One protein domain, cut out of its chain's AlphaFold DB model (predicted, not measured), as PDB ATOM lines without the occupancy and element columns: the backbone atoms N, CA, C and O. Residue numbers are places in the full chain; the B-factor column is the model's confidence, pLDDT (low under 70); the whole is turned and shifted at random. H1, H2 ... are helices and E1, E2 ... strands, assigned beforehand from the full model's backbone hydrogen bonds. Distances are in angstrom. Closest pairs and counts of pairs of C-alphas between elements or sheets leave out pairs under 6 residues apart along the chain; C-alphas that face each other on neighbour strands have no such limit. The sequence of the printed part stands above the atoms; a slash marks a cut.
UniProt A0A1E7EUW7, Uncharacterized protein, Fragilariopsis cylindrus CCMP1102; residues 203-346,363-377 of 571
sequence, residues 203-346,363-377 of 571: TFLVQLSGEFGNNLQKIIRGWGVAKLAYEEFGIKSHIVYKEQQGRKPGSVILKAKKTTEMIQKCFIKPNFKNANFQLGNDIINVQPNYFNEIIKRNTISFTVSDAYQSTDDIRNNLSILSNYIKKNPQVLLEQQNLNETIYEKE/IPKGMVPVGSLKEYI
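This is residues 203 to 346 and 363 to 377 of the 571 residues of an uncharacterized protein of Fragilariopsis cylindrus CCMP1102 (UniProt A0A1E7EUW7). Two short parallel strands, E1 and E2, make the middle of this domain, with the long helix H1 packed along one side of the pair and the short helix H3 on the other side, at the last end of E2. H2 and H5 stand steeply tilted at the two ends of H1, while H4 and H6 lie on the side of the strand pair away from H1, apart from H1 and from both strands. The printed part has 159 residues with six named helices and two named strands, in the order E1 H1 E2 H2 H3 H4 H5 H6, and its class is mostly helix. It is compact, with a radius of gyration of the C-alphas of 15.9 A and spans of 45 by 38 by 31 A.

Start with E1, residues 203 to 207, and its neighbour E2, residues 236 to 242: they are parallel at 27 degrees, with N 204 and O 238 2.8 A apart and N 242 and O 206 2.9 A apart, both within hydrogen-bond range. With H1, residues 212 to 233, they form a strand-helix-strand unit, two parallel neighbour strands with a helix between them along the chain, and its crossover is right-handed. Look at Val 206 and Gly 222, the closest C-alphas of E1 and H1, 5.9 A apart. With its residues 212 to 216 alone H1 touches H2, residues 251 to 266, at a steep tilt of 61 degrees, the same way; the closest C-alphas, of Phe 212 and Thr 259, are 5.3 A apart. Next find H3, residues 279 to 286, where the closest C-alphas of Lys 242 in E2 and Gly 280 are 4.3 A apart. H3 and H4, residues 290 to 296, are close but not clearly touching; their closest C-alphas, of Ile 284 and Tyr 290, are 6.6 A apart. With its residues 225 to 233 alone H1 touches H5, residues 311 to 327, at a steep tilt of 52 degrees; the closest C-alphas, of Phe 233 and Ser 322, are 6.1 A apart. H5 and H6, residues 330 to 346, are close but not clearly touching, about perpendicular at 85 degrees, with C-alphas 325 and 331 the closest at 7.5 A. Each O i to N i+4 pair is within hydrogen-bond range in H1, H2, H3, H4 and H5, and 12 of 13 are in H6.

Find C-alpha 203 at (-34.670, 39.076, -46.641), where E1 begins. From C-alpha 212 at (-18.902, 47.562, -31.829), H1 runs 31.2 A; E2 then spans 19.8 A, H2 22.0 A and H5 24.2 A. H6 runs 25.7 A to C-alpha 346 at (-26.130, 49.226, -59.672).

Residues 347 to 362 are not printed, and C-alphas 346 and 363 are 19.2 A apart across this cut. The links H2 to H3 and H4 to H5 are long. Mean pLDDT of the printed part is 74.3; look for values under 70 at, among others, residues 287 to 309 and 331 to 346.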
ATOM      1  N   THR A 203     -35.666  38.130 -47.167       81.75
ATOM      2  CA  THR A 203     -34.670  39.076 -46.641       81.75
ATOM      3  C   THR A 203     -34.890  39.421 -45.161       81.75
ATOM      4  O   THR A 203     -35.852  40.103 -44.822       81.75
ATOM      5  N   PHE A 204     -33.956  39.069 -44.275       84.00
ATOM      6  CA  PHE A 204     -33.892  39.556 -42.891       84.00
ATOM      7  C   PHE A 204     -33.126  40.878 -42.803       84.00
ATOM      8  O   PHE A 204     -31.957  40.949 -43.175       84.00
ATOM      9  N   LEU A 205     -33.757  41.926 -42.261       83.94
ATOM     10  CA  LEU A 205     -33.118  43.233 -42.093       83.94
ATOM     11  C   LEU A 205     -32.559  43.417 -40.681       83.94
ATOM     12  O   LEU A 205     -33.297  43.528 -39.698       83.94
ATOM     13  N   VAL A 206     -31.244  43.573 -40.584       86.62
ATOM     14  CA  VAL A 206     -30.542  43.826 -39.326       86.62
ATOM     15  C   VAL A 206     -30.209  45.311 -39.211       86.62
ATOM     16  O   VAL A 206     -29.323  45.834 -39.884       86.62
ATOM     17  N   GLN A 207     -30.917  46.007 -38.322       86.06
ATOM     18  CA  GLN A 207     -30.700  47.433 -38.071       86.06
ATOM     19  C   GLN A 207     -29.548  47.659 -37.090       86.06
ATOM     20  O   GLN A 207     -29.701  47.522 -35.870       86.06
ATOM     21  N   LEU A 208     -28.394  48.051 -37.615       87.81
ATOM     22  CA  LEU A 208     -27.200  48.337 -36.833       87.81
ATOM     23  C   LEU A 208     -27.314  49.711 -36.181       87.81
ATOM     24  O   LEU A 208     -27.702  50.687 -36.810       87.81
ATOM     25  N   SER A 209     -27.009  49.773 -34.887       85.75
ATOM     26  CA  SER A 209     -26.936  51.016 -34.119       85.75
ATOM     27  C   SER A 209     -26.179  50.782 -32.817       85.75
ATOM     28  O   SER A 209     -26.304  49.715 -32.206       85.75
ATOM     29  N   GLY A 210     -25.451  51.806 -32.374       85.62
ATOM     30  CA  GLY A 210     -24.574  51.743 -31.207       85.62
ATOM     31  C   GLY A 210     -23.104  51.572 -31.589       85.62
ATOM     32  O   GLY A 210     -22.676  52.014 -32.652       85.62
ATOM     33  N   GLU A 211     -22.334  50.976 -30.683       88.56
ATOM     34  CA  GLU A 211     -20.901  50.712 -30.861       88.56
ATOM     35  C   GLU A 211     -20.644  49.242 -31.224       88.56
ATOM     36  O   GLU A 211     -21.582  48.450 -31.338       88.56
ATOM     37  N   PHE A 212     -19.370  48.879 -31.384       91.44
ATOM     38  CA  PHE A 212     -18.902  47.562 -31.829       91.44
ATOM     39  C   PHE A 212     -19.647  46.372 -31.216       91.44
ATOM     40  O   PHE A 212     -20.288  45.624 -31.955       91.44
ATOM     41  N   GLY A 213     -19.678  46.249 -29.886       90.94
ATOM     42  CA  GLY A 213     -20.390  45.149 -29.231       90.94
ATOM     43  C   GLY A 213     -21.894  45.113 -29.541       90.94
ATOM     44  O   GLY A 213     -22.470  44.046 -29.719       90.94
ATOM     45  N   ASN A 214     -22.563  46.261 -29.663       89.31
ATOM     46  CA  ASN A 214     -24.000  46.294 -29.961       89.31
ATOM     47  C   ASN A 214     -24.297  45.862 -31.402       89.31
ATOM     48  O   ASN A 214     -25.277  45.160 -31.644       89.31
ATOM     49  N   ASN A 215     -23.463  46.279 -32.355       90.31
ATOM     50  CA  ASN A 215     -23.635  45.900 -33.754       90.31
ATOM     51  C   ASN A 215     -23.355  44.410 -33.955       90.31
ATOM     52  O   ASN A 215     -24.200  43.721 -34.518       90.31
ATOM     53  N   LEU A 216     -22.250  43.893 -33.414       91.88
ATOM     54  CA  LEU A 216     -21.922  42.469 -33.503       91.88
ATOM     55  C   LEU A 216     -23.013  41.583 -32.882       91.88
ATOM     56  O   LEU A 216     -23.442  40.603 -33.484       91.88
ATOM     57  N   GLN A 217     -23.546  41.982 -31.726       91.06
ATOM     58  CA  GLN A 217     -24.675  41.310 -31.083       91.06
ATOM     59  C   GLN A 217     -25.903  41.225 -32.004       91.06
ATOM     60  O   GLN A 217     -26.542  40.180 -32.099       91.06
ATOM     61  N   LYS A 218     -26.253  42.314 -32.696       89.56
ATOM     62  CA  LYS A 218     -27.398  42.339 -33.620       89.56
ATOM     63  C   LYS A 218     -27.175  41.489 -34.860       89.56
ATOM     64  O   LYS A 218     -28.116  40.858 -35.328       89.56
ATOM     65  N   ILE A 219     -25.947  41.466 -35.367       90.69
ATOM     66  CA  ILE A 219     -25.557  40.605 -36.482       90.69
ATOM     67  C   ILE A 219     -25.728  39.134 -36.087       90.69
ATOM     68  O   ILE A 219     -26.390  38.397 -36.812       90.69
ATOM     69  N   ILE A 220     -25.224  38.725 -34.917       91.62
ATOM     70  CA  ILE A 220     -25.379  37.351 -34.409       91.62
ATOM     71  C   ILE A 220     -26.858  36.984 -34.254       91.62
ATOM     72  O   ILE A 220     -27.258  35.894 -34.646       91.62
ATOM     73  N   ARG A 221     -27.698  37.900 -33.751       89.31
ATOM     74  CA  ARG A 221     -29.153  37.678 -33.684       89.31
ATOM     75  C   ARG A 221     -29.765  37.489 -35.072       89.31
ATOM     76  O   ARG A 221     -30.545  36.566 -35.260       89.31
ATOM     77  N   GLY A 222     -29.413  38.348 -36.031       89.38
ATOM     78  CA  GLY A 222     -29.884  38.251 -37.416       89.38
ATOM     79  C   GLY A 222     -29.536  36.914 -38.055       89.38
ATOM     80  O   GLY A 222     -30.400  36.251 -38.621       89.38
ATOM     81  N   TRP A 223     -28.285  36.493 -37.881       92.62
ATOM     82  CA  TRP A 223     -27.803  35.189 -38.313       92.62
ATOM     83  C   TRP A 223     -28.528  34.032 -37.617       92.62
ATOM     84  O   TRP A 223     -28.944  33.092 -38.285       92.62
ATOM     85  N   GLY A 224     -28.742  34.116 -36.302       92.00
ATOM     86  CA  GLY A 224     -29.440  33.083 -35.538       92.00
ATOM     87  C   GLY A 224     -30.883  32.877 -35.999       92.00
ATOM     88  O   GLY A 224     -31.310  31.740 -36.177       92.00
ATOM     89  N   VAL A 225     -31.614  33.964 -36.271       90.00
ATOM     90  CA  VAL A 225     -32.973  33.893 -36.842       90.00
ATOM     91  C   VAL A 225     -32.955  33.262 -38.227       90.00
ATOM     92  O   VAL A 225     -33.780  32.399 -38.506       90.00
ATOM     93  N   ALA A 226     -32.025  33.682 -39.089       90.19
ATOM     94  CA  ALA A 226     -31.883  33.137 -40.435       90.19
ATOM     95  C   ALA A 226     -31.594  31.628 -40.412       90.19
ATOM     96  O   ALA A 226     -32.213  30.865 -41.151       90.19
ATOM     97  N   LYS A 227     -30.706  31.190 -39.514       92.94
ATOM     98  CA  LYS A 227     -30.375  29.776 -39.324       92.94
ATOM     99  C   LYS A 227     -31.571  28.972 -38.813       92.94
ATOM    100  O   LYS A 227     -31.908  27.966 -39.425       92.94
ATOM    101  N   LEU A 228     -32.260  29.459 -37.777       92.38
ATOM    102  CA  LEU A 228     -33.482  28.844 -37.245       92.38
ATOM    103  C   LEU A 228     -34.569  28.712 -38.324       92.38
ATOM    104  O   LEU A 228     -35.194  27.664 -38.468       92.38
ATOM    105  N   ALA A 229     -34.775  29.766 -39.120       91.06
ATOM    106  CA  ALA A 229     -35.735  29.774 -40.220       91.06
ATOM    107  C   ALA A 229     -35.414  28.707 -41.278       91.06
ATOM    108  O   ALA A 229     -36.318  28.029 -41.774       91.06
ATOM    109  N   TYR A 230     -34.133  28.540 -41.605       93.56
ATOM    110  CA  TYR A 230     -33.688  27.527 -42.551       93.56
ATOM    111  C   TYR A 230     -33.857  26.109 -41.997       93.56
ATOM    112  O   TYR A 230     -34.499  25.282 -42.641       93.56
ATOM    113  N   GLU A 231     -33.327  25.837 -40.804       94.56
ATOM    114  CA  GLU A 231     -33.256  24.481 -40.248       94.56
ATOM    115  C   GLU A 231     -34.628  23.932 -39.841       94.56
ATOM    116  O   GLU A 231     -34.932  22.781 -40.143       94.56
ATOM    117  N   GLU A 232     -35.484  24.741 -39.209       94.38
ATOM    118  CA  GLU A 232     -36.789  24.261 -38.733       94.38
ATOM    119  C   GLU A 232     -37.901  24.383 -39.784       94.38
ATOM    120  O   GLU A 232     -38.860  23.607 -39.777       94.38
ATOM    121  N   PHE A 233     -37.798  25.353 -40.697       92.31
ATOM    122  CA  PHE A 233     -38.910  25.709 -41.585       92.31
ATOM    123  C   PHE A 233     -38.581  25.638 -43.077       92.31
ATOM    124  O   PHE A 233     -39.480  25.877 -43.894       92.31
ATOM    125  N   GLY A 234     -37.336  25.313 -43.446       91.69
ATOM    126  CA  GLY A 234     -36.874  25.265 -44.834       91.69
ATOM    127  C   GLY A 234     -36.860  26.631 -45.522       91.69
ATOM    128  O   GLY A 234     -36.886  26.704 -46.750       91.69
ATOM    129  N   ILE A 235     -36.871  27.725 -44.753       88.25
ATOM    130  CA  ILE A 235     -36.902  29.086 -45.287       88.25
ATOM    131  C   ILE A 235     -35.473  29.506 -45.630       88.25
ATOM    132  O   ILE A 235     -34.666  29.788 -44.745       88.25
ATOM    133  N   LYS A 236     -35.156  29.599 -46.923       89.00
ATOM    134  CA  LYS A 236     -33.913  30.238 -47.367       89.00
ATOM    135  C   LYS A 236     -33.995  31.733 -47.081       89.00
ATOM    136  O   LYS A 236     -35.050  32.344 -47.268       89.00
ATOM    137  N   SER A 237     -32.886  32.338 -46.662       87.31
ATOM    138  CA  SER A 237     -32.874  33.772 -46.386       87.31
ATOM    139  C   SER A 237     -31.579  34.492 -46.745       87.31
ATOM    140  O   SER A 237     -30.497  33.929 -46.608       87.31
ATOM    141  N   HIS A 238     -31.708  35.765 -47.118       86.12
ATOM    142  CA  HIS A 238     -30.636  36.748 -47.213       86.12
ATOM    143  C   HIS A 238     -30.644  37.637 -45.973       86.12
ATOM    144  O   HIS A 238     -31.704  38.013 -45.477       86.12
ATOM    145  N   ILE A 239     -29.467  38.018 -45.484       87.12
ATOM    146  CA  ILE A 239     -29.347  38.999 -44.404       87.12
ATOM    147  C   ILE A 239     -28.885  40.310 -45.019       87.12
ATOM    148  O   ILE A 239     -27.821  40.378 -45.628       87.12
ATOM    149  N   VAL A 240     -29.680  41.356 -44.829       87.31
ATOM    150  CA  VAL A 240     -29.344  42.716 -45.236       87.31
ATOM    151  C   VAL A 240     -29.096  43.545 -43.991       87.31
ATOM    152  O   VAL A 240     -29.883  43.532 -43.042       87.31
ATOM    153  N   TYR A 241     -28.008  44.300 -43.992       88.62
ATOM    154  CA  TYR A 241     -27.670  45.190 -42.893       88.62
ATOM    155  C   TYR A 241     -28.070  46.620 -43.227       88.62
ATOM    156  O   TYR A 241     -27.937  47.082 -44.358       88.62
ATOM    157  N   LYS A 242     -28.555  47.329 -42.211       88.62
ATOM    158  CA  LYS A 242     -28.866  48.750 -42.291       88.62
ATOM    159  C   LYS A 242     -28.051  49.500 -41.256       88.62
ATOM    160  O   LYS A 242     -28.384  49.475 -40.069       88.62
ATOM    161  N   GLU A 243     -27.013  50.186 -41.706       88.62
ATOM    162  CA  GLU A 243     -26.258  51.124 -40.884       88.62
ATOM    163  C   GLU A 243     -27.145  52.288 -40.396       88.62
ATOM    164  O   GLU A 243     -27.975  52.811 -41.144       88.62
ATOM    165  N   GLN A 244     -26.980  52.716 -39.142       84.69
ATOM    166  CA  GLN A 244     -27.726  53.844 -38.589       84.69
ATOM    167  C   GLN A 244     -27.412  55.152 -39.328       84.69
ATOM    168  O   GLN A 244     -26.358  55.753 -39.132       84.69
ATOM    169  N   GLN A 245     -28.394  55.672 -40.065       81.69
ATOM    170  CA  GLN A 245     -28.343  57.033 -40.590       81.69
ATOM    171  C   GLN A 245     -28.878  58.026 -39.547       81.69
ATOM    172  O   GLN A 245     -29.987  57.896 -39.023       81.69
ATOM    173  N   GLY A 246     -28.059  59.011 -39.184       69.31
ATOM    174  CA  GLY A 246     -28.473  60.118 -38.328       69.31
ATOM    175  C   GLY A 246     -29.236  61.172 -39.131       69.31
ATOM    176  O   GLY A 246     -28.876  61.464 -40.262       69.31
ATOM    177  N   ARG A 247     -30.244  61.817 -38.523       66.25
ATOM    178  CA  ARG A 247     -30.932  62.978 -39.135       66.25
ATOM    179  C   ARG A 247     -30.024  64.199 -39.315       66.25
ATOM    180  O   ARG A 247     -30.374  65.120 -40.039       66.25
ATOM    181  N   LYS A 248     -28.891  64.237 -38.609       67.38
ATOM    182  CA  LYS A 248     -27.859  65.263 -38.751       67.38
ATOM    183  C   LYS A 248     -26.529  64.568 -39.054       67.38
ATOM    184  O   LYS A 248     -26.215  63.603 -38.346       67.38
ATOM    185  N   PRO A 249     -25.747  65.054 -40.036       57.62
ATOM    186  CA  PRO A 249     -24.353  64.659 -40.179       57.62
ATOM    187  C   PRO A 249     -23.658  64.912 -38.838       57.62
ATOM    188  O   PRO A 249     -23.738  66.011 -38.290       57.62
ATOM    189  N   GLY A 250     -23.072  63.881 -38.236       67.38
ATOM    190  CA  GLY A 250     -22.547  63.992 -36.881       67.38
ATOM    191  C   GLY A 250     -21.919  62.708 -36.361       67.38
ATOM    192  O   GLY A 250     -21.788  61.714 -37.077       67.38
ATOM    193  N   SER A 251     -21.554  62.735 -35.077       76.44
ATOM    194  CA  SER A 251     -20.787  61.682 -34.401       76.44
ATOM    195  C   SER A 251     -21.410  60.286 -34.483       76.44
ATOM    196  O   SER A 251     -20.681  59.307 -34.426       76.44
ATOM    197  N   VAL A 252     -22.733  60.168 -34.638       79.44
ATOM    198  CA  VAL A 252     -23.425  58.871 -34.709       79.44
ATOM    199  C   VAL A 252     -23.139  58.135 -36.021       79.44
ATOM    200  O   VAL A 252     -22.811  56.957 -35.968       79.44
ATOM    201  N   ILE A 253     -23.203  58.822 -37.169       81.69
ATOM    202  CA  ILE A 253     -22.924  58.210 -38.484       81.69
ATOM    203  C   ILE A 253     -21.456  57.788 -38.550       81.69
ATOM    204  O   ILE A 253     -21.149  56.653 -38.887       81.69
ATOM    205  N   LEU A 254     -20.542  58.669 -38.127       85.44
ATOM    206  CA  LEU A 254     -19.111  58.353 -38.081       85.44
ATOM    207  C   LEU A 254     -18.807  57.161 -37.161       85.44
ATOM    208  O   LEU A 254     -17.964  56.331 -37.488       85.44
ATOM    209  N   LYS A 255     -19.498  57.052 -36.018       85.62
ATOM    210  CA  LYS A 255     -19.370  55.899 -35.116       85.62
ATOM    211  C   LYS A 255     -19.901  54.612 -35.740       85.62
ATOM    212  O   LYS A 255     -19.266  53.573 -35.567       85.62
ATOM    213  N   ALA A 256     -21.039  54.672 -36.432       85.69
ATOM    214  CA  ALA A 256     -21.616  53.520 -37.111       85.69
ATOM    215  C   ALA A 256     -20.668  53.013 -38.208       85.69
ATOM    216  O   ALA A 256     -20.281  51.848 -38.152       85.69
ATOM    217  N   LYS A 257     -20.167  53.916 -39.060       88.06
ATOM    218  CA  LYS A 257     -19.234  53.596 -40.145       88.06
ATOM    219  C   LYS A 257     -17.931  53.004 -39.623       88.06
ATOM    220  O   LYS A 257     -17.511  51.933 -40.044       88.06
ATOM    221  N   LYS A 258     -17.328  53.651 -38.618       91.25
ATOM    222  CA  LYS A 258     -16.120  53.134 -37.958       91.25
ATOM    223  C   LYS A 258     -16.355  51.738 -37.377       91.25
ATOM    224  O   LYS A 258     -15.470  50.893 -37.398       91.25
ATOM    225  N   THR A 259     -17.549  51.492 -36.842       90.44
ATOM    226  CA  THR A 259     -17.897  50.189 -36.279       90.44
ATOM    227  C   THR A 259     -18.052  49.118 -37.358       90.44
ATOM    228  O   THR A 259     -17.585  48.002 -37.157       90.44
ATOM    229  N   THR A 260     -18.702  49.420 -38.482       90.62
ATOM    230  CA  THR A 260     -18.842  48.458 -39.585       90.62
ATOM    231  C   THR A 260     -17.490  48.156 -40.219       90.62
ATOM    232  O   THR A 260     -17.194  46.987 -40.429       90.62
ATOM    233  N   GLU A 261     -16.627  49.162 -40.395       91.62
ATOM    234  CA  GLU A 261     -15.234  48.977 -40.837       91.62
ATOM    235  C   GLU A 261     -14.461  48.049 -39.884       91.62
ATOM    236  O   GLU A 261     -13.786  47.125 -40.326       91.62
ATOM    237  N   MET A 262     -14.606  48.234 -38.565       92.69
ATOM    238  CA  MET A 262     -14.012  47.334 -37.568       92.69
ATOM    239  C   MET A 262     -14.548  45.905 -37.675       92.69
ATOM    240  O   MET A 262     -13.781  44.962 -37.529       92.69
ATOM    241  N   ILE A 263     -15.847  45.717 -37.922       92.56
ATOM    242  CA  ILE A 263     -16.436  44.380 -38.081       92.56
ATOM    243  C   ILE A 263     -15.919  43.711 -39.361       92.56
ATOM    244  O   ILE A 263     -15.505  42.559 -39.300       92.56
ATOM    245  N   GLN A 264     -15.883  44.427 -40.488       91.88
ATOM    246  CA  GLN A 264     -15.336  43.917 -41.753       91.88
ATOM    247  C   GLN A 264     -13.864  43.530 -41.614       91.88
ATOM    248  O   GLN A 264     -13.454  42.484 -42.108       91.88
ATOM    249  N   LYS A 265     -13.086  44.360 -40.909       91.50
ATOM    250  CA  LYS A 265     -11.672  44.109 -40.638       91.50
ATOM    251  C   LYS A 265     -11.475  42.888 -39.737       91.50
ATOM    252  O   LYS A 265     -10.660  42.021 -40.024       91.50
ATOM    253  N   CYS A 266     -12.220  42.810 -38.636       93.19
ATOM    254  CA  CYS A 266     -11.951  41.833 -37.584       93.19
ATOM    255  C   CYS A 266     -12.663  40.494 -37.737       93.19
ATOM    256  O   CYS A 266     -12.377  39.593 -36.959       93.19
ATOM    257  N   PHE A 267     -13.566  40.324 -38.701       91.44
ATOM    258  CA  PHE A 267     -14.253  39.054 -38.940       91.44
ATOM    259  C   PHE A 267     -14.049  38.614 -40.396       91.44
ATOM    260  O   PHE A 267     -14.727  39.084 -41.303       91.44
ATOM    261  N   ILE A 268     -13.084  37.712 -40.619       75.81
ATOM    262  CA  ILE A 268     -12.543  37.395 -41.960       75.81
ATOM    263  C   ILE A 268     -13.414  36.402 -42.736       75.81
ATOM    264  O   ILE A 268     -13.507  36.476 -43.960       75.81
ATOM    265  N   LYS A 269     -13.999  35.415 -42.046       67.56
ATOM    266  CA  LYS A 269     -14.620  34.246 -42.688       67.56
ATOM    267  C   LYS A 269     -16.097  34.467 -43.014       67.56
ATOM    268  O   LYS A 269     -16.825  35.127 -42.275       67.56
ATOM    269  N   PRO A 270     -16.552  33.902 -44.139       55.09
ATOM    270  CA  PRO A 270     -16.523  34.559 -45.449       55.09
ATOM    271  C   PRO A 270     -17.545  35.699 -45.581       55.09
ATOM    272  O   PRO A 270     -17.479  36.493 -46.510       55.09
ATOM    273  N   ASN A 271     -18.464  35.833 -44.625       65.81
ATOM    274  CA  ASN A 271     -19.675  36.623 -44.814       65.81
ATOM    275  C   ASN A 271     -19.504  38.127 -44.561       65.81
ATOM    276  O   ASN A 271     -20.373  38.891 -44.965       65.81
ATOM    277  N   PHE A 272     -18.436  38.572 -43.884       79.38
ATOM    278  CA  PHE A 272     -18.314  39.983 -43.479       79.38
ATOM    279  C   PHE A 272     -17.335  40.811 -44.298       79.38
ATOM    280  O   PHE A 272     -17.591  42.001 -44.467       79.38
ATOM    281  N   LYS A 273     -16.272  40.215 -44.856       76.25
ATOM    282  CA  LYS A 273     -15.247  40.958 -45.611       76.25
ATOM    283  C   LYS A 273     -15.841  41.767 -46.774       76.25
ATOM    284  O   LYS A 273     -15.393  42.879 -47.029       76.25
ATOM    285  N   ASN A 274     -16.902  41.243 -47.391       79.31
ATOM    286  CA  ASN A 274     -17.614  41.869 -48.509       79.31
ATOM    287  C   ASN A 274     -19.068  42.238 -48.165       79.31
ATOM    288  O   ASN A 274     -19.865  42.518 -49.058       79.31
ATOM    289  N   ALA A 275     -19.452  42.227 -46.882       85.31
ATOM    290  CA  ALA A 275     -20.812  42.587 -46.498       85.31
ATOM    291  C   ALA A 275     -21.086  44.063 -46.815       85.31
ATOM    292  O   ALA A 275     -20.409  44.951 -46.288       85.31
ATOM    293  N   ASN A 276     -22.124  44.331 -47.610       88.31
ATOM    294  CA  ASN A 276     -22.618  45.686 -47.812       88.31
ATOM    295  C   ASN A 276     -23.495  46.102 -46.616       88.31
ATOM    296  O   ASN A 276     -24.679  45.772 -46.528       88.31
ATOM    297  N   PHE A 277     -22.902  46.850 -45.681       88.75
ATOM    298  CA  PHE A 277     -23.597  47.381 -44.505       88.75
ATOM    299  C   PHE A 277     -24.586  48.521 -44.809       88.75
ATOM    300  O   PHE A 277     -25.371  48.915 -43.937       88.75
ATOM    301  N   GLN A 278     -24.555  49.037 -46.038       87.00
ATOM    302  CA  GLN A 278     -25.394  50.128 -46.522       87.00
ATOM    303  C   GLN A 278     -26.535  49.655 -47.417       87.00
ATOM    304  O   GLN A 278     -27.510  50.391 -47.523       87.00
ATOM    305  N   LEU A 279     -26.510  48.411 -47.906       84.56
ATOM    306  CA  LEU A 279     -27.552  47.848 -48.773       84.56
ATOM    307  C   LEU A 279     -28.962  48.044 -48.202       84.56
ATOM    308  O   LEU A 279     -29.901  48.387 -48.913       84.56
ATOM    309  N   GLY A 280     -29.126  47.885 -46.885       83.94
ATOM    310  CA  GLY A 280     -30.402  48.146 -46.232       83.94
ATOM    311  C   GLY A 280     -30.839  49.604 -46.346       83.94
ATOM    312  O   GLY A 280     -32.022  49.856 -46.511       83.94
ATOM    313  N   ASN A 281     -29.920  50.568 -46.271       83.88
ATOM    314  CA  ASN A 281     -30.226  51.977 -46.522       83.88
ATOM    315  C   ASN A 281     -30.555  52.232 -47.992       83.88
ATOM    316  O   ASN A 281     -31.499  52.969 -48.256       83.88
ATOM    317  N   ASP A 282     -29.836  51.609 -48.919       83.38
ATOM    318  CA  ASP A 282     -30.038  51.795 -50.358       83.38
ATOM    319  C   ASP A 282     -31.434  51.317 -50.776       83.38
ATOM    320  O   ASP A 282     -32.204  52.083 -51.358       83.38
ATOM    321  N   ILE A 283     -31.840  50.124 -50.322       77.44
ATOM    322  CA  ILE A 283     -33.200  49.586 -50.515       77.44
ATOM    323  C   ILE A 283     -34.267  50.563 -49.991       77.44
ATOM    324  O   ILE A 283     -35.291  50.793 -50.633       77.44
ATOM    325  N   ILE A 284     -34.031  51.168 -48.823       75.94
ATOM    326  CA  ILE A 284     -34.981  52.093 -48.185       75.94
ATOM    327  C   ILE A 284     -35.050  53.428 -48.910       75.94
ATOM    328  O   ILE A 284     -36.124  54.013 -49.017       75.94
ATOM    329  N   ASN A 285     -33.910  53.936 -49.360       77.69
ATOM    330  CA  ASN A 285     -33.809  55.252 -49.973       77.69
ATOM    331  C   ASN A 285     -34.354  55.243 -51.403       77.69
ATOM    332  O   ASN A 285     -34.997  56.211 -51.800       77.69
ATOM    333  N   VAL A 286     -34.172  54.143 -52.143       73.50
ATOM    334  CA  VAL A 286     -34.794  53.945 -53.465       73.50
ATOM    335  C   VAL A 286     -36.319  53.848 -53.344       73.50
ATOM    336  O   VAL A 286     -37.045  54.271 -54.242       73.50
ATOM    337  N   GLN A 287     -36.829  53.339 -52.218       66.81
ATOM    338  CA  GLN A 287     -38.263  53.200 -51.972       66.81
ATOM    339  C   GLN A 287     -38.653  53.787 -50.603       66.81
ATOM    340  O   GLN A 287     -38.939  53.044 -49.662       66.81
ATOM    341  N   PRO A 288     -38.749  55.124 -50.466       61.91
ATOM    342  CA  PRO A 288     -38.978  55.783 -49.175       61.91
ATOM    343  C   PRO A 288     -40.321  55.416 -48.516       61.91
ATOM    344  O   PRO A 288     -40.498  55.593 -47.309       61.91
ATOM    345  N   ASN A 289     -41.260  54.851 -49.284       59.53
ATOM    346  CA  ASN A 289     -42.529  54.324 -48.785       59.53
ATOM    347  C   ASN A 289     -42.529  52.813 -48.521       59.53
ATOM    348  O   ASN A 289     -43.513  52.329 -47.974       59.53
ATOM    349  N   TYR A 290     -41.455  52.079 -48.823       59.25
ATOM    350  CA  TYR A 290     -41.364  50.621 -48.674       59.25
ATOM    351  C   TYR A 290     -41.832  50.155 -47.292       59.25
ATOM    352  O   TYR A 290     -42.789  49.392 -47.166       59.25
ATOM    353  N   PHE A 291     -41.248  50.706 -46.222       55.50
ATOM    354  CA  PHE A 291     -41.677  50.353 -44.867       55.50
ATOM    355  C   PHE A 291     -43.019  50.934 -44.479       55.50
ATOM    356  O   PHE A 291     -43.766  50.277 -43.763       55.50
ATOM    357  N   ASN A 292     -43.348  52.139 -44.942       53.34
ATOM    358  CA  ASN A 292     -44.648  52.729 -44.648       53.34
ATOM    359  C   ASN A 292     -45.774  51.884 -45.253       53.34
ATOM    360  O   ASN A 292     -46.819  51.750 -44.628       53.34
ATOM    361  N   GLU A 293     -45.569  51.274 -46.419       50.31
ATOM    362  CA  GLU A 293     -46.523  50.360 -47.045       50.31
ATOM    363  C   GLU A 293     -46.555  48.986 -46.376       50.31
ATOM    364  O   GLU A 293     -47.649  48.467 -46.148       50.31
ATOM    365  N   ILE A 294     -45.403  48.426 -45.981       50.62
ATOM    366  CA  ILE A 294     -45.348  47.180 -45.194       50.62
ATOM    367  C   ILE A 294     -46.087  47.346 -43.860       50.62
ATOM    368  O   ILE A 294     -46.910  46.503 -43.502       50.62
ATOM    369  N   ILE A 295     -45.841  48.454 -43.155       46.53
ATOM    370  CA  ILE A 295     -46.478  48.775 -41.873       46.53
ATOM    371  C   ILE A 295     -47.976  49.063 -42.072       46.53
ATOM    372  O   ILE A 295     -48.797  48.541 -41.323       46.53
ATOM    373  N   LYS A 296     -48.367  49.849 -43.089       48.97
ATOM    374  CA  LYS A 296     -49.780  50.211 -43.340       48.97
ATOM    375  C   LYS A 296     -50.644  49.040 -43.805       48.97
ATOM    376  O   LYS A 296     -51.835  49.028 -43.510       48.97
ATOM    377  N   ARG A 297     -50.098  48.072 -44.553       44.00
ATOM    378  CA  ARG A 297     -50.902  46.998 -45.172       44.00
ATOM    379  C   ARG A 297     -51.226  45.827 -44.239       44.00
ATOM    380  O   ARG A 297     -51.921  44.918 -44.683       44.00
ATOM    381  N   ASN A 298     -50.780  45.828 -42.977       39.50
ATOM    382  CA  ASN A 298     -51.209  44.895 -41.915       39.50
ATOM    383  C   ASN A 298     -51.182  43.386 -42.252       39.50
ATOM    384  O   ASN A 298     -51.786  42.573 -41.560       39.50
ATOM    385  N   THR A 299     -50.491  42.968 -43.305       41.84
ATOM    386  CA  THR A 299     -50.630  41.612 -43.856       41.84
ATOM    387  C   THR A 299     -49.410  40.783 -43.494       41.84
ATOM    388  O   THR A 299     -48.693  40.307 -44.358       41.84
ATOM    389  N   ILE A 300     -49.207  40.604 -42.185       44.41
ATOM    390  CA  ILE A 300     -48.004  40.040 -41.552       44.41
ATOM    391  C   ILE A 300     -46.885  41.086 -41.462       44.41
ATOM    392  O   ILE A 300     -45.759  40.896 -41.915       44.41
ATOM    393  N   SER A 301     -47.185  42.229 -40.842       38.94
ATOM    394  CA  SER A 301     -46.106  42.945 -40.171       38.94
ATOM    395  C   SER A 301     -45.683  42.039 -39.020       38.94
ATOM    396  O   SER A 301     -46.379  41.959 -38.006       38.94
ATOM    397  N   PHE A 302     -44.547  41.351 -39.164       46.06
ATOM    398  CA  PHE A 302     -43.737  40.976 -38.010       46.06
ATOM    399  C   PHE A 302     -43.229  42.281 -37.410       46.06
ATOM    400  O   PHE A 302     -42.050  42.622 -37.490       46.06
ATOM    401  N   THR A 303     -44.142  43.076 -36.853       40.88
ATOM    402  CA  THR A 303     -43.774  44.115 -35.919       40.88
ATOM    403  C   THR A 303     -43.247  43.307 -34.762       40.88
ATOM    404  O   THR A 303     -44.010  42.750 -33.967       40.88
ATOM    405  N   VAL A 304     -41.925  43.136 -34.766       45.88
ATOM    406  CA  VAL A 304     -41.171  42.615 -33.648       45.88
ATOM    407  C   VAL A 304     -41.358  43.653 -32.555       45.88
ATOM    408  O   VAL A 304     -40.543  44.551 -32.392       45.88
ATOM    409  N   SER A 305     -42.530  43.628 -31.914       41.28
ATOM    410  CA  SER A 305     -42.797  44.329 -30.672       41.28
ATOM    411  C   SER A 305     -41.590  44.072 -29.785       41.28
ATOM    412  O   SER A 305     -41.072  42.955 -29.761       41.28
ATOM    413  N   ASP A 306     -41.136  45.068 -29.032       44.31
ATOM    414  CA  ASP A 306     -40.029  44.904 -28.082       44.31
ATOM    415  C   ASP A 306     -40.268  43.769 -27.046       44.31
ATOM    416  O   ASP A 306     -39.409  43.480 -26.216       44.31
ATOM    417  N   ALA A 307     -41.428  43.105 -27.112       42.97
ATOM    418  CA  ALA A 307     -41.877  41.956 -26.349       42.97
ATOM    419  C   ALA A 307     -41.611  40.557 -26.957       42.97
ATOM    420  O   ALA A 307     -42.162  39.605 -26.412       42.97
ATOM    421  N   TYR A 308     -40.799  40.364 -28.007       51.22
ATOM    422  CA  TYR A 308     -40.361  38.996 -28.368       51.22
ATOM    423  C   TYR A 308     -39.405  38.463 -27.308       51.22
ATOM    424  O   TYR A 308     -38.193  38.694 -27.337       51.22
ATOM    425  N   GLN A 309     -39.995  37.818 -26.307       57.56
ATOM    426  CA  GLN A 309     -39.311  37.444 -25.085       57.56
ATOM    427  C   GLN A 309     -38.816  36.000 -25.107       57.56
ATOM    428  O   GLN A 309     -37.928  35.688 -24.311       57.56
ATOM    429  N   SER A 310     -39.332  35.148 -25.994       74.62
ATOM    430  CA  SER A 310     -39.002  33.722 -26.015       74.62
ATOM    431  C   SER A 310     -38.639  33.203 -27.408       74.62
ATOM    432  O   SER A 310     -38.982  33.798 -28.430       74.62
ATOM    433  N   THR A 311     -37.938  32.067 -27.444       78.69
ATOM    434  CA  THR A 311     -37.657  31.321 -28.679       78.69
ATOM    435  C   THR A 311     -38.943  30.835 -29.336       78.69
ATOM    436  O   THR A 311     -39.046  30.834 -30.559       78.69
ATOM    437  N   ASP A 312     -39.942  30.477 -28.531       84.06
ATOM    438  CA  ASP A 312     -41.220  29.951 -29.009       84.06
ATOM    439  C   ASP A 312     -42.002  31.002 -29.796       84.06
ATOM    440  O   ASP A 312     -42.582  30.684 -30.832       84.06
ATOM    441  N   ASP A 313     -41.937  32.275 -29.388       81.75
ATOM    442  CA  ASP A 313     -42.534  33.374 -30.154       81.75
ATOM    443  C   ASP A 313     -41.886  33.507 -31.545       81.75
ATOM    444  O   ASP A 313     -42.568  33.750 -32.545       81.75
ATOM    445  N   ILE A 314     -40.561  33.330 -31.621       82.75
ATOM    446  CA  ILE A 314     -39.797  33.392 -32.875       82.75
ATOM    447  C   ILE A 314     -40.162  32.196 -33.763       82.75
ATOM    448  O   ILE A 314     -40.479  32.392 -34.936       82.75
ATOM    449  N   ARG A 315     -40.195  30.978 -33.209       87.75
ATOM    450  CA  ARG A 315     -40.614  29.760 -33.924       87.75
ATOM    451  C   ARG A 315     -42.047  29.853 -34.426       87.75
ATOM    452  O   ARG A 315     -42.307  29.557 -35.588       87.75
ATOM    453  N   ASN A 316     -42.976  30.311 -33.592       85.62
ATOM    454  CA  ASN A 316     -44.375  30.487 -33.973       85.62
ATOM    455  C   ASN A 316     -44.504  31.454 -35.160       85.62
ATOM    456  O   ASN A 316     -45.195  31.172 -36.138       85.62
ATOM    457  N   ASN A 317     -43.763  32.558 -35.131       82.25
ATOM    458  CA  ASN A 317     -43.718  33.501 -36.241       82.25
ATOM    459  C   ASN A 317     -43.127  32.917 -37.523       82.25
ATOM    460  O   ASN A 317     -43.692  33.109 -38.600       82.25
ATOM    461  N   LEU A 318     -42.005  32.206 -37.422       85.12
ATOM    462  CA  LEU A 318     -41.383  31.549 -38.569       85.12
ATOM    463  C   LEU A 318     -42.280  30.439 -39.136       85.12
ATOM    464  O   LEU A 318     -42.357  30.283 -40.351       85.12
ATOM    465  N   SER A 319     -43.048  29.750 -38.291       86.62
ATOM    466  CA  SER A 319     -44.082  28.796 -38.705       86.62
ATOM    467  C   SER A 319     -45.204  29.477 -39.492       86.62
ATOM    468  O   SER A 319     -45.565  29.027 -40.583       86.62
ATOM    469  N   ILE A 320     -45.722  30.609 -38.999       84.19
ATOM    470  CA  ILE A 320     -46.720  31.420 -39.717       84.19
ATOM    471  C   ILE A 320     -46.163  31.877 -41.071       84.19
ATOM    472  O   ILE A 320     -46.854  31.755 -42.084       84.19
ATOM    473  N   LEU A 321     -44.910  32.346 -41.108       82.06
ATOM    474  CA  LEU A 321     -44.227  32.757 -42.336       82.06
ATOM    475  C   LEU A 321     -44.082  31.596 -43.327       82.06
ATOM    476  O   LEU A 321     -44.453  31.734 -44.490       82.06
ATOM    477  N   SER A 322     -43.609  30.440 -42.858       86.06
ATOM    478  CA  SER A 322     -43.468  29.216 -43.655       86.06
ATOM    479  C   SER A 322     -44.805  28.799 -44.260       86.06
ATOM    480  O   SER A 322     -44.904  28.540 -45.460       86.06
ATOM    481  N   ASN A 323     -45.873  28.805 -43.458       85.56
ATOM    482  CA  ASN A 323     -47.220  28.468 -43.912       85.56
ATOM    483  C   ASN A 323     -47.762  29.481 -44.924       85.56
ATOM    484  O   ASN A 323     -48.414  29.092 -45.894       85.56
ATOM    485  N   TYR A 324     -47.495  30.772 -44.723       82.56
ATOM    486  CA  TYR A 324     -47.873  31.814 -45.672       82.56
ATOM    487  C   TYR A 324     -47.167  31.630 -47.019       82.56
ATOM    488  O   TYR A 324     -47.825  31.683 -48.057       82.56
ATOM    489  N   ILE A 325     -45.865  31.345 -46.999       82.38
ATOM    490  CA  ILE A 325     -45.040  31.077 -48.183       82.38
ATOM    491  C   ILE A 325     -45.542  29.862 -48.952       82.38
ATOM    492  O   ILE A 325     -45.774  29.949 -50.154       82.38
ATOM    493  N   LYS A 326     -45.808  28.760 -48.245       84.75
ATOM    494  CA  LYS A 326     -46.360  27.535 -48.839       84.75
ATOM    495  C   LYS A 326     -47.716  27.773 -49.504       84.75
ATOM    496  O   LYS A 326     -47.997  27.188 -50.543       84.75
ATOM    497  N   LYS A 327     -48.558  28.636 -48.923       83.94
ATOM    498  CA  LYS A 327     -49.878  28.984 -49.478       83.94
ATOM    499  C   LYS A 327     -49.815  29.993 -50.624       83.94
ATOM    500  O   LYS A 327     -50.733  30.023 -51.437       83.94
ATOM    501  N   ASN A 328     -48.772  30.820 -50.686       80.44
ATOM    502  CA  ASN A 328     -48.669  31.939 -51.625       80.44
ATOM    503  C   ASN A 328     -47.300  31.963 -52.332       80.44
ATOM    504  O   ASN A 328     -46.575  32.952 -52.213       80.44
ATOM    505  N   PRO A 329     -46.935  30.920 -53.103       79.56
ATOM    506  CA  PRO A 329     -45.619  30.844 -53.746       79.56
ATOM    507  C   PRO A 329     -45.352  32.006 -54.718       79.56
ATOM    508  O   PRO A 329     -44.207  32.400 -54.911       79.56
ATOM    509  N   GLN A 330     -46.406  32.611 -55.279       75.69
ATOM    510  CA  GLN A 330     -46.311  33.754 -56.200       75.69
ATOM    511  C   GLN A 330     -45.680  34.999 -55.554       75.69
ATOM    512  O   GLN A 330     -44.966  35.740 -56.220       75.69
ATOM    513  N   VAL A 331     -45.868  35.194 -54.241       68.31
ATOM    514  CA  VAL A 331     -45.291  36.333 -53.497       68.31
ATOM    515  C   VAL A 331     -43.761  36.312 -53.540       68.31
ATOM    516  O   VAL A 331     -43.111  37.349 -53.435       68.31
ATOM    517  N   LEU A 332     -43.177  35.127 -53.698       64.25
ATOM    518  CA  LEU A 332     -41.734  34.931 -53.717       64.25
ATOM    519  C   LEU A 332     -41.143  35.156 -55.109       64.25
ATOM    520  O   LEU A 332     -40.041  35.683 -55.224       64.25
ATOM    521  N   LEU A 333     -41.898  34.818 -56.157       65.12
ATOM    522  CA  LEU A 333     -41.539  35.138 -57.540       65.12
ATOM    523  C   LEU A 333     -41.524  36.658 -57.759       65.12
ATOM    524  O   LEU A 333     -40.611  37.187 -58.386       65.12
ATOM    525  N   GLU A 334     -42.473  37.380 -57.153       63.31
ATOM    526  CA  GLU A 334     -42.464  38.848 -57.147       63.31
ATOM    527  C   GLU A 334     -41.216  39.424 -56.440       63.31
ATOM    528  O   GLU A 334     -40.688  40.443 -56.882       63.31
ATOM    529  N   GLN A 335     -40.690  38.768 -55.389       60.09
ATOM    530  CA  GLN A 335     -39.446  39.193 -54.712       60.09
ATOM    531  C   GLN A 335     -38.200  39.005 -55.569       60.09
ATOM    532  O   GLN A 335     -37.349  39.893 -55.602       60.09
ATOM    533  N   GLN A 336     -38.077  37.857 -56.234       60.03
ATOM    534  CA  GLN A 336     -36.899  37.546 -57.045       60.03
ATOM    535  C   GLN A 336     -36.736  38.553 -58.189       60.03
ATOM    536  O   GLN A 336     -35.665  39.145 -58.325       60.03
ATOM    537  N   ASN A 337     -37.824  38.864 -58.897       60.31
ATOM    538  CA  ASN A 337     -37.814  39.828 -60.001       60.31
ATOM    539  C   ASN A 337     -37.418  41.253 -59.551       60.31
ATOM    540  O   ASN A 337     -36.790  42.007 -60.299       60.31
ATOM    541  N   LEU A 338     -37.757  41.641 -58.316       58.09
ATOM    542  CA  LEU A 338     -37.355  42.929 -57.738       58.09
ATOM    543  C   LEU A 338     -35.859  42.987 -57.416       58.09
ATOM    544  O   LEU A 338     -35.232  44.013 -57.675       58.09
ATOM    545  N   ASN A 339     -35.290  41.907 -56.877       52.75
ATOM    546  CA  ASN A 339     -33.861  41.852 -56.565       52.75
ATOM    547  C   ASN A 339     -33.014  41.937 -57.841       52.75
ATOM    548  O   ASN A 339     -32.072  42.723 -57.877       52.75
ATOM    549  N   GLU A 340     -33.384  41.213 -58.901       57.34
ATOM    550  CA  GLU A 340     -32.699  41.285 -60.203       57.34
ATOM    551  C   GLU A 340     -32.722  42.711 -60.775       57.34
ATOM    552  O   GLU A 340     -31.687  43.243 -61.170       57.34
ATOM    553  N   THR A 341     -33.870  43.393 -60.688       55.88
ATOM    554  CA  THR A 341     -34.012  44.780 -61.164       55.88
ATOM    555  C   THR A 341     -33.148  45.778 -60.375       55.88
ATOM    556  O   THR A 341     -32.728  46.802 -60.918       55.88
ATOM    557  N   ILE A 342     -32.903  45.529 -59.082       52.38
ATOM    558  CA  ILE A 342     -32.026  46.372 -58.251       52.38
ATOM    559  C   ILE A 342     -30.555  46.115 -58.609       52.38
ATOM    560  O   ILE A 342     -29.817  47.073 -58.827       52.38
ATOM    561  N   TYR A 343     -30.155  44.846 -58.744       47.09
ATOM    562  CA  TYR A 343     -28.781  44.465 -59.092       47.09
ATOM    563  C   TYR A 343     -28.361  44.935 -60.494       47.09
ATOM    564  O   TYR A 343     -27.240  45.408 -60.669       47.09
ATOM    565  N   GLU A 344     -29.250  44.882 -61.490       54.69
ATOM    566  CA  GLU A 344     -28.943  45.392 -62.836       54.69
ATOM    567  C   GLU A 344     -28.737  46.915 -62.863       54.69
ATOM    568  O   GLU A 344     -27.948  47.425 -63.665       54.69
ATOM    569  N   LYS A 345     -29.393  47.660 -61.963       49.78
ATOM    570  CA  LYS A 345     -29.283  49.125 -61.895       49.78
ATOM    571  C   LYS A 345     -28.003  49.619 -61.221       49.78
ATOM    572  O   LYS A 345     -27.539  50.698 -61.578       49.78
ATOM    573  N   GLU A 346     -27.406  48.855 -60.308       46.25
ATOM    574  CA  GLU A 346     -26.130  49.226 -59.672       46.25
ATOM    575  C   GLU A 346     -24.930  49.138 -60.633       46.25
ATOM    576  O   GLU A 346     -23.950  49.858 -60.458       46.25
ATOM    577  N   ILE A 363     -44.886  45.664 -53.800       36.09
ATOM    578  CA  ILE A 363     -43.705  45.432 -52.962       36.09
ATOM    579  C   ILE A 363     -43.947  44.224 -52.023       36.09
ATOM    580  O   ILE A 363     -44.898  44.266 -51.229       36.09
ATOM    581  N   PRO A 364     -43.110  43.172 -52.025       42.97
ATOM    582  CA  PRO A 364     -43.388  41.989 -51.227       42.97
ATOM    583  C   PRO A 364     -42.876  42.099 -49.786       42.97
ATOM    584  O   PRO A 364     -41.775  42.568 -49.494       42.97
ATOM    585  N   LYS A 365     -43.710  41.574 -48.887       47.31
ATOM    586  CA  LYS A 365     -43.533  41.468 -47.436       47.31
ATOM    587  C   LYS A 365     -42.506  40.389 -47.093       47.31
ATOM    588  O   LYS A 365     -42.612  39.268 -47.581       47.31
ATOM    589  N   GLY A 366     -41.558  40.703 -46.214       45.44
ATOM    590  CA  GLY A 366     -40.612  39.704 -45.706       45.44
ATOM    591  C   GLY A 366     -39.473  40.212 -44.826       45.44
ATOM    592  O   GLY A 366     -38.681  39.399 -44.378       45.44
ATOM    593  N   MET A 367     -39.365  41.513 -44.539       51.41
ATOM    594  CA  MET A 367     -38.310  42.015 -43.652       51.41
ATOM    595  C   MET A 367     -38.714  41.938 -42.179       51.41
ATOM    596  O   MET A 367     -39.559  42.706 -41.724       51.41
ATOM    597  N   VAL A 368     -38.073  41.044 -41.422       57.91
ATOM    598  CA  VAL A 368     -38.219  40.966 -39.958       57.91
ATOM    599  C   VAL A 368     -37.100  41.784 -39.298       57.91
ATOM    600  O   VAL A 368     -35.932  41.417 -39.441       57.91
ATOM    601  N   PRO A 369     -37.401  42.893 -38.595       58.56
ATOM    602  CA  PRO A 369     -36.393  43.643 -37.855       58.56
ATOM    603  C   PRO A 369     -35.926  42.840 -36.634       58.56
ATOM    604  O   PRO A 369     -36.682  42.592 -35.702       58.56
ATOM    605  N   VAL A 370     -34.647  42.471 -36.603       62.59
ATOM    606  CA  VAL A 370     -34.093  41.561 -35.575       62.59
ATOM    607  C   VAL A 370     -33.619  42.290 -34.295       62.59
ATOM    608  O   VAL A 370     -33.094  41.692 -33.355       62.59
ATOM    609  N   GLY A 371     -33.799  43.613 -34.224       57.09
ATOM    610  CA  GLY A 371     -33.193  44.468 -33.194       57.09
ATOM    611  C   GLY A 371     -33.547  44.106 -31.745       57.09
ATOM    612  O   GLY A 371     -32.688  44.229 -30.869       57.09
ATOM    613  N   SER A 372     -34.765  43.617 -31.504       60.03
ATOM    614  CA  SER A 372     -35.311  43.422 -30.152       60.03
ATOM    615  C   SER A 372     -35.250  41.976 -29.647       60.03
ATOM    616  O   SER A 372     -35.646  41.714 -28.516       60.03
ATOM    617  N   LEU A 373     -34.717  41.034 -30.435       66.56
ATOM    618  CA  LEU A 373     -34.639  39.629 -30.022       66.56
ATOM    619  C   LEU A 373     -33.583  39.410 -28.940       66.56
ATOM    620  O   LEU A 373     -32.524  40.043 -28.943       66.56
ATOM    621  N   LYS A 374     -33.846  38.478 -28.022       72.19
ATOM    622  CA  LYS A 374     -32.868  38.106 -27.002       72.19
ATOM    623  C   LYS A 374     -31.777  37.213 -27.615       72.19
ATOM    624  O   LYS A 374     -32.058  36.211 -28.254       72.19
ATOM    625  N   GLU A 375     -30.514  37.590 -27.424       68.75
ATOM    626  CA  GLU A 375     -29.363  36.948 -28.088       68.75
ATOM    627  C   GLU A 375     -29.040  35.530 -27.604       68.75
ATOM    628  O   GLU A 375     -28.621  34.699 -28.402       68.75
ATOM    629  N   TYR A 376     -29.200  35.269 -26.304       76.25
ATOM    630  CA  TYR A 376     -28.684  34.062 -25.652       76.25
ATOM    631  C   TYR A 376     -29.351  32.800 -26.186       76.25
ATOM    632  O   TYR A 376     -28.738  31.746 -26.168       76.25
ATOM    633  N   ILE A 377     -30.573  32.925 -26.707       80.56
ATOM    634  CA  ILE A 377     -31.323  31.842 -27.337       80.56
ATOM    635  C   ILE A 377     -30.494  31.216 -28.463       80.56
ATOM    636  O   ILE A 377     -30.180  30.031 -28.428       80.56
TER     637      ILE A 377